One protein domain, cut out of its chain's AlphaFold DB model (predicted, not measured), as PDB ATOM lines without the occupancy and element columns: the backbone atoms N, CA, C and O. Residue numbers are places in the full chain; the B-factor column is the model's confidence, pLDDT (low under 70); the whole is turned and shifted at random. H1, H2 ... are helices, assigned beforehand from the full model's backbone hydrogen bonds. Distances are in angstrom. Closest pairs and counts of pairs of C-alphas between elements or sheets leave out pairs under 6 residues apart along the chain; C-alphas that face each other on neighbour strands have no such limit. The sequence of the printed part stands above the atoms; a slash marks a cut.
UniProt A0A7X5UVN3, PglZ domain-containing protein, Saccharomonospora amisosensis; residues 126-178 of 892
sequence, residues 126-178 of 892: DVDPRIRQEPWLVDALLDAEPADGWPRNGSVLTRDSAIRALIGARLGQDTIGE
ATOM      1  N   ASP A 126     -13.133  -5.843 -12.051       84.69
ATOM      2  CA  ASP A 126     -12.976  -7.278 -12.293       84.69
ATOM      3  C   ASP A 126     -13.435  -7.668 -13.708       84.69
ATOM      4  O   ASP A 126     -14.048  -6.871 -14.425       84.69
ATOM      5  N   VAL A 127     -13.142  -8.899 -14.119       87.94
ATOM      6  CA  VAL A 127     -13.536  -9.462 -15.418       87.94
ATOM      7  C   VAL A 127     -14.328 -10.752 -15.246       87.94
ATOM      8  O   VAL A 127     -14.120 -11.517 -14.306       87.94
ATOM      9  N   ASP A 128     -15.203 -11.046 -16.202       90.25
ATOM     10  CA  ASP A 128     -15.833 -12.361 -16.302       90.25
ATOM     11  C   ASP A 128     -14.762 -13.475 -16.409       90.25
ATOM     12  O   ASP A 128     -13.891 -13.398 -17.286       90.25
ATOM     13  N   PRO A 129     -14.818 -14.541 -15.582       88.25
ATOM     14  CA  PRO A 129     -13.858 -15.646 -15.629       88.25
ATOM     15  C   PRO A 129     -13.703 -16.292 -17.011       88.25
ATOM     16  O   PRO A 129     -12.634 -16.823 -17.316       88.25
ATOM     17  N   ARG A 130     -14.738 -16.231 -17.861       89.38
ATOM     18  CA  ARG A 130     -14.707 -16.750 -19.237       89.38
ATOM     19  C   ARG A 130     -13.724 -15.992 -20.130       89.38
ATOM     20  O   ARG A 130     -13.084 -16.623 -20.960       89.38
ATOM     21  N   ILE A 131     -13.524 -14.686 -19.916       89.50
ATOM     22  CA  ILE A 131     -12.524 -13.891 -20.659       89.50
ATOM     23  C   ILE A 131     -11.121 -14.465 -20.421       89.50
ATOM     24  O   ILE A 131     -10.307 -14.555 -21.333       89.50
ATOM     25  N   ARG A 132     -10.849 -14.938 -19.199       86.81
ATOM     26  CA  ARG A 132      -9.561 -15.542 -18.830       86.81
ATOM     27  C   ARG A 132      -9.289 -16.875 -19.534       86.81
ATOM     28  O   ARG A 132      -8.134 -17.273 -19.648       86.81
ATOM     29  N   GLN A 133     -10.341 -17.564 -19.972       88.19
ATOM     30  CA  GLN A 133     -10.269 -18.839 -20.693       88.19
ATOM     31  C   GLN A 133     -10.111 -18.645 -22.209       88.19
ATOM     32  O   GLN A 133      -9.887 -19.618 -22.925       88.19
ATOM     33  N   GLU A 134     -10.185 -17.403 -22.696       90.62
ATOM     34  CA  GLU A 134     -10.120 -17.043 -24.110       90.62
ATOM     35  C   GLU A 134      -8.920 -16.117 -24.384       90.62
ATOM     36  O   GLU A 134      -9.092 -14.903 -24.508       90.62
ATOM     37  N   PRO A 135      -7.688 -16.656 -24.509       88.12
ATOM     38  CA  PRO A 135      -6.491 -15.844 -24.753       88.12
ATOM     39  C   PRO A 135      -6.605 -14.945 -25.989       88.12
ATOM     40  O   PRO A 135      -6.146 -13.808 -25.960       88.12
ATOM     41  N   TRP A 136      -7.282 -15.433 -27.037       92.88
ATOM     42  CA  TRP A 136      -7.533 -14.683 -28.269       92.88
ATOM     43  C   TRP A 136      -8.280 -13.368 -28.008       92.88
ATOM     44  O   TRP A 136      -7.948 -12.358 -28.615       92.88
ATOM     45  N   LEU A 137      -9.254 -13.368 -27.090       92.94
ATOM     46  CA  LEU A 137     -10.083 -12.202 -26.791       92.94
ATOM     47  C   LEU A 137      -9.264 -11.146 -26.049       92.94
ATOM     48  O   LEU A 137      -9.364  -9.959 -26.337       92.94
ATOM     49  N   VAL A 138      -8.427 -11.584 -25.110       90.19
ATOM     50  CA  VAL A 138      -7.548 -10.694 -24.344       90.19
ATOM     51  C   VAL A 138      -6.525 -10.025 -25.259       90.19
ATOM     52  O   VAL A 138      -6.331  -8.816 -25.166       90.19
ATOM     53  N   ASP A 139      -5.891 -10.794 -26.145       87.69
ATOM     54  CA  ASP A 139      -4.909 -10.260 -27.089       87.69
ATOM     55  C   ASP A 139      -5.570  -9.307 -28.101       87.69
ATOM     56  O   ASP A 139      -5.065  -8.208 -28.322       87.69
ATOM     57  N   ALA A 140      -6.746  -9.664 -28.629       90.94
ATOM     58  CA  ALA A 140      -7.496  -8.821 -29.560       90.94
ATOM     59  C   ALA A 140      -7.955  -7.489 -28.936       90.94
ATOM     60  O   ALA A 140      -7.868  -6.448 -29.579       90.94
ATOM     61  N   LEU A 141      -8.402  -7.486 -27.674       90.62
ATOM     62  CA  LEU A 141      -8.826  -6.265 -26.967       90.62
ATOM     63  C   LEU A 141      -7.673  -5.298 -26.663       90.62
ATOM     64  O   LEU A 141      -7.899  -4.097 -26.523       90.62
ATOM     65  N   LEU A 142      -6.451  -5.808 -26.515       87.25
ATOM     66  CA  LEU A 142      -5.269  -4.963 -26.338       87.25
ATOM     67  C   LEU A 142      -4.813  -4.364 -27.676       87.25
ATOM     68  O   LEU A 142      -4.448  -3.188 -27.729       87.25
ATOM     69  N   ASP A 143      -4.885  -5.153 -28.749       86.44
ATOM     70  CA  ASP A 143      -4.523  -4.718 -30.098       86.44
ATOM     71  C   ASP A 143      -5.517  -3.687 -30.665       86.44
ATOM     72  O   ASP A 143      -5.121  -2.658 -31.209       86.44
ATOM     73  N   ALA A 144      -6.819  -3.916 -30.468       88.25
ATOM     74  CA  ALA A 144      -7.895  -3.118 -31.056       88.25
ATOM     75  C   ALA A 144      -8.285  -1.852 -30.263       88.25
ATOM     76  O   ALA A 144      -9.327  -1.267 -30.558       88.25
ATOM     77  N   GLU A 145      -7.516  -1.438 -29.245       86.88
ATOM     78  CA  GLU A 145      -7.863  -0.278 -28.403       86.88
ATOM     79  C   GLU A 145      -8.031   1.007 -29.251       86.88
ATOM     80  O   GLU A 145      -7.070   1.426 -29.911       86.88
ATOM     81  N   PRO A 146      -9.219   1.654 -29.227       84.62
ATOM     82  CA  PRO A 146      -9.453   2.922 -29.919       84.62
ATOM     83  C   PRO A 146      -8.592   4.062 -29.361       84.62
ATOM     84  O   PRO A 146      -8.189   4.035 -28.200       84.62
ATOM     85  N   ALA A 147      -8.371   5.119 -30.150       79.31
ATOM     86  CA  ALA A 147      -7.568   6.274 -29.724       79.31
ATOM     87  C   ALA A 147      -8.116   6.975 -28.462       79.31
ATOM     88  O   ALA A 147      -7.337   7.439 -27.632       79.31
ATOM     89  N   ASP A 148      -9.442   6.998 -28.296       78.81
ATOM     90  CA  ASP A 148     -10.124   7.573 -27.129       78.81
ATOM     91  C   ASP A 148     -10.259   6.585 -25.949       78.81
ATOM     92  O   ASP A 148     -10.832   6.916 -24.907       78.81
ATOM     93  N   GLY A 149      -9.711   5.372 -26.092       81.81
ATOM     94  CA  GLY A 149      -9.826   4.278 -25.134       81.81
ATOM     95  C   GLY A 149     -11.150   3.512 -25.232       81.81
ATOM     96  O   GLY A 149     -12.024   3.800 -26.051       81.81
ATOM     97  N   TRP A 150     -11.297   2.492 -24.386       87.12
ATOM     98  CA  TRP A 150     -12.505   1.668 -24.345       87.12
ATOM     99  C   TRP A 150     -13.657   2.352 -23.584       87.12
ATOM    100  O   TRP A 150     -13.424   3.039 -22.583       87.12
ATOM    101  N   PRO A 151     -14.923   2.135 -23.996       81.25
ATOM    102  CA  PRO A 151     -16.076   2.650 -23.271       81.25
ATOM    103  C   PRO A 151     -16.170   1.998 -21.886       81.25
ATOM    104  O   PRO A 151     -15.957   0.793 -21.719       81.25
ATOM    105  N   ARG A 152     -16.497   2.804 -20.871       81.94
ATOM    106  CA  ARG A 152     -16.586   2.331 -19.484       81.94
ATOM    107  C   ARG A 152     -17.830   1.476 -19.273       81.94
ATOM    108  O   ARG A 152     -18.944   1.986 -19.343       81.94
ATOM    109  N   ASN A 153     -17.625   0.211 -18.912       66.12
ATOM    110  CA  ASN A 153     -18.686  -0.788 -18.779       66.12
ATOM    111  C   ASN A 153     -18.777  -1.326 -17.343       66.12
ATOM    112  O   ASN A 153     -18.313  -2.425 -17.047       66.12
ATOM    113  N   GLY A 154     -19.389  -0.548 -16.445       73.69
ATOM    114  CA  GLY A 154     -19.670  -0.972 -15.066       73.69
ATOM    115  C   GLY A 154     -18.432  -1.384 -14.253       73.69
ATOM    116  O   GLY A 154     -17.296  -1.077 -14.601       73.69
ATOM    117  N   SER A 155     -18.650  -2.063 -13.120       83.81
ATOM    118  CA  SER A 155     -17.561  -2.541 -12.253       83.81
ATOM    119  C   SER A 155     -16.969  -3.886 -12.685       83.81
ATOM    120  O   SER A 155     -15.873  -4.217 -12.242       83.81
ATOM    121  N   VAL A 156     -17.672  -4.662 -13.518       88.81
ATOM    122  CA  VAL A 156     -17.217  -5.964 -14.031       88.81
ATOM    123  C   VAL A 156     -17.362  -5.988 -15.547       88.81
ATOM    124  O   VAL A 156     -18.471  -5.839 -16.059       88.81
ATOM    125  N   LEU A 157     -16.260  -6.225 -16.260       90.00
ATOM    126  CA  LEU A 157     -16.281  -6.384 -17.712       90.00
ATOM    127  C   LEU A 157     -16.822  -7.774 -18.065       90.00
ATOM    128  O   LEU A 157     -16.156  -8.790 -17.845       90.00
ATOM    129  N   THR A 158     -18.038  -7.820 -18.610       90.38
ATOM    130  CA  THR A 158     -18.643  -9.077 -19.064       90.38
ATOM    131  C   THR A 158     -18.050  -9.524 -20.398       90.38
ATOM    132  O   THR A 158     -17.649  -8.692 -21.215       90.38
ATOM    133  N   ARG A 159     -18.032 -10.841 -20.652       90.44
ATOM    134  CA  ARG A 159     -17.582 -11.386 -21.944       90.44
ATOM    135  C   ARG A 159     -18.383 -10.818 -23.125       90.44
ATOM    136  O   ARG A 159     -17.795 -10.503 -24.150       90.44
ATOM    137  N   ASP A 160     -19.697 -10.665 -22.969       88.12
ATOM    138  CA  ASP A 160     -20.589 -10.127 -24.008       88.12
ATOM    139  C   ASP A 160     -20.257  -8.661 -24.332       88.12
ATOM    140  O   ASP A 160     -20.007  -8.321 -25.486       88.12
ATOM    141  N   SER A 161     -20.137  -7.811 -23.305       87.81
ATOM    142  CA  SER A 161     -19.769  -6.401 -23.481       87.81
ATOM    143  C   SER A 161     -18.372  -6.234 -24.085       87.81
ATOM    144  O   SER A 161     -18.166  -5.338 -24.900       87.81
ATOM    145  N   ALA A 162     -17.422  -7.098 -23.711       90.38
ATOM    146  CA  ALA A 162     -16.071  -7.084 -24.261       90.38
ATOM    147  C   ALA A 162     -16.060  -7.439 -25.757       90.38
ATOM    148  O   ALA A 162     -15.455  -6.723 -26.550       90.38
ATOM    149  N   ILE A 163     -16.772  -8.498 -26.163       90.50
ATOM    150  CA  ILE A 163     -16.834  -8.913 -27.572       90.50
ATOM    151  C   ILE A 163     -17.591  -7.886 -28.422       90.50
ATOM    152  O   ILE A 163     -17.136  -7.558 -29.512       90.50
ATOM    153  N   ARG A 164     -18.691  -7.307 -27.924       86.81
ATOM    154  CA  ARG A 164     -19.403  -6.222 -28.628       86.81
ATOM    155  C   ARG A 164     -18.524  -4.991 -28.833       86.81
ATOM    156  O   ARG A 164     -18.525  -4.421 -29.920       86.81
ATOM    157  N   ALA A 165     -17.752  -4.607 -27.814       87.06
ATOM    158  CA  ALA A 165     -16.795  -3.511 -27.935       87.06
ATOM    159  C   ALA A 165     -15.713  -3.829 -28.979       87.06
ATOM    160  O   ALA A 165     -15.440  -2.994 -29.839       87.06
ATOM    161  N   LEU A 166     -15.155  -5.046 -28.955       89.62
ATOM    162  CA  LEU A 166     -14.171  -5.498 -29.940       89.62
ATOM    163  C   LEU A 166     -14.728  -5.454 -31.368       89.62
ATOM    164  O   LEU A 166     -14.074  -4.933 -32.266       89.62
ATOM    165  N   ILE A 167     -15.948  -5.956 -31.570       85.56
ATOM    166  CA  ILE A 167     -16.643  -5.915 -32.859       85.56
ATOM    167  C   ILE A 167     -16.792  -4.472 -33.349       85.56
ATOM    168  O   ILE A 167     -16.422  -4.185 -34.484       85.56
ATOM    169  N   GLY A 168     -17.265  -3.557 -32.497       81.94
ATOM    170  CA  GLY A 168     -17.411  -2.147 -32.861       81.94
ATOM    171  C   GLY A 168     -16.078  -1.474 -33.210       81.94
ATOM    172  O   GLY A 168     -16.023  -0.668 -34.135       81.94
ATOM    173  N   ALA A 169     -14.991  -1.828 -32.517       85.19
ATOM    174  CA  ALA A 169     -13.659  -1.288 -32.795       85.19
ATOM    175  C   ALA A 169     -13.035  -1.840 -34.088       85.19
ATOM    176  O   ALA A 169     -12.358  -1.103 -34.800       85.19
ATOM    177  N   ARG A 170     -13.250  -3.125 -34.399       84.12
ATOM    178  CA  ARG A 170     -12.673  -3.785 -35.582       84.12
ATOM    179  C   ARG A 170     -13.479  -3.564 -36.854       84.12
ATOM    180  O   ARG A 170     -12.900  -3.360 -37.913       84.12
ATOM    181  N   LEU A 171     -14.800  -3.673 -36.753       74.94
ATOM    182  CA  LEU A 171     -15.704  -3.732 -37.902       74.94
ATOM    183  C   LEU A 171     -16.498  -2.435 -38.093       74.94
ATOM    184  O   LEU A 171     -17.208  -2.323 -39.087       74.94
ATOM    185  N   GLY A 172     -16.355  -1.461 -37.189       69.88
ATOM    186  CA  GLY A 172     -17.037  -0.167 -37.216       69.88
ATOM    187  C   GLY A 172     -18.246  -0.108 -36.275       69.88
ATOM    188  O   GLY A 172     -18.964  -1.092 -36.096       69.88
ATOM    189  N   GLN A 173     -18.473   1.067 -35.672       60.25
ATOM    190  CA  GLN A 173     -19.595   1.294 -34.752       60.25
ATOM    191  C   GLN A 173     -20.949   1.225 -35.461       60.25
ATOM    192  O   GLN A 173     -21.880   0.695 -34.879       60.25
ATOM    193  N   ASP A 174     -21.056   1.670 -36.714       54.69
ATOM    194  CA  ASP A 174     -22.320   1.641 -37.472       54.69
ATOM    195  C   ASP A 174     -22.692   0.238 -37.973       54.69
ATOM    196  O   ASP A 174     -23.855  -0.060 -38.230       54.69
ATOM    197  N   THR A 175     -21.704  -0.647 -38.084       53.69
ATOM    198  CA  THR A 175     -21.849  -1.980 -38.671       53.69
ATOM    199  C   THR A 175     -22.635  -2.918 -37.756       53.69
ATOM    200  O   THR A 175     -23.350  -3.799 -38.232       53.69
ATOM    201  N   ILE A 176     -22.487  -2.743 -36.434       55.16
ATOM    202  CA  ILE A 176     -23.083  -3.572 -35.368       55.16
ATOM    203  C   ILE A 176     -23.300  -2.708 -34.092       55.16
ATOM    204  O   ILE A 176     -22.959  -3.101 -32.973       55.16
ATOM    205  N   GLY A 177     -23.790  -1.475 -34.240       40.62
ATOM    206  CA  GLY A 177     -23.927  -0.498 -33.144       40.62
ATOM    207  C   GLY A 177     -25.330  -0.391 -32.562       40.62
ATOM    208  O   GLY A 177     -26.291  -0.222 -33.305       40.62
ATOM    209  N   GLU A 178     -25.418  -0.469 -31.228       45.22
ATOM    210  CA  GLU A 178     -26.566  -0.232 -30.316       45.22
ATOM    211  C   GLU A 178     -27.908  -0.957 -30.584       45.22
ATOM    212  O   GLU A 178     -28.763  -0.997 -29.698       45.22
TER     213      GLU A 178
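Overview. This is residues 126 to 178 of the 892 residues of the protein "PglZ domain-containing protein" of Saccharomonospora amisosensis (UniProt A0A7X5UVN3). Two helices, H2 and H3, are packed together at a steep tilt of 48 degrees, and a long loop of residues 144 to 158 joins the last residue of H2 to the first of H3. Near its end the loop comes alongside the first printed residues: residues 126 to 127 and 156 to 157 form a short parallel pairing, and the very short H1 makes a corner before H2. The printed part has 53 residues, with three named helices in the order H1, H2, H3 and no named strand. The class is all helix, though under half of the residues, 26 of 53, are in named elements. The whole is compact, with a radius of gyration of the C-alphas of 10.8 A, and rounded, spanning 29 by 22 by 19 A.

Along the chain. H1 is residues 129 to 132, beginning at C-alpha 129 at (-13.858, -15.646, -15.629). H2 is residues 135 to 143, 12.5 A from first to last C-alpha. H3, residues 159 to 171, is 17.8 A long and ends at C-alpha 171 at (-15.704, -3.732, -37.902).

Arrangement. H1 and H2 only just touch, and only at the corner by their tight link, with 3 pairs of C-alphas within 8 A; the closest are those of Ile 131 and Leu 137, 6.8 A apart. H1 and H3 are close but not clearly touching; their closest C-alphas, of Ile 131 and Arg 159, are 5.8 A apart. H2 touches H3, which takes part with residues 162 to 166 alone; the closest C-alphas are those of Leu 141 and Leu 166, 6.2 A apart. The two run the same way. In H2 and H3 every O i to N i+4 pair is within hydrogen-bond range; H1 is too short for such a pair.

Size, cuts and confidence. The C-alphas of Pro 129 and Asp 174 are the two farthest apart, at 29.1 A. The printed part has no cut. The link from H2 to H3 is long, with 15 residues. The mean pLDDT of the printed part is 82.0; residue 153 and residues 172 to 178 are under 70.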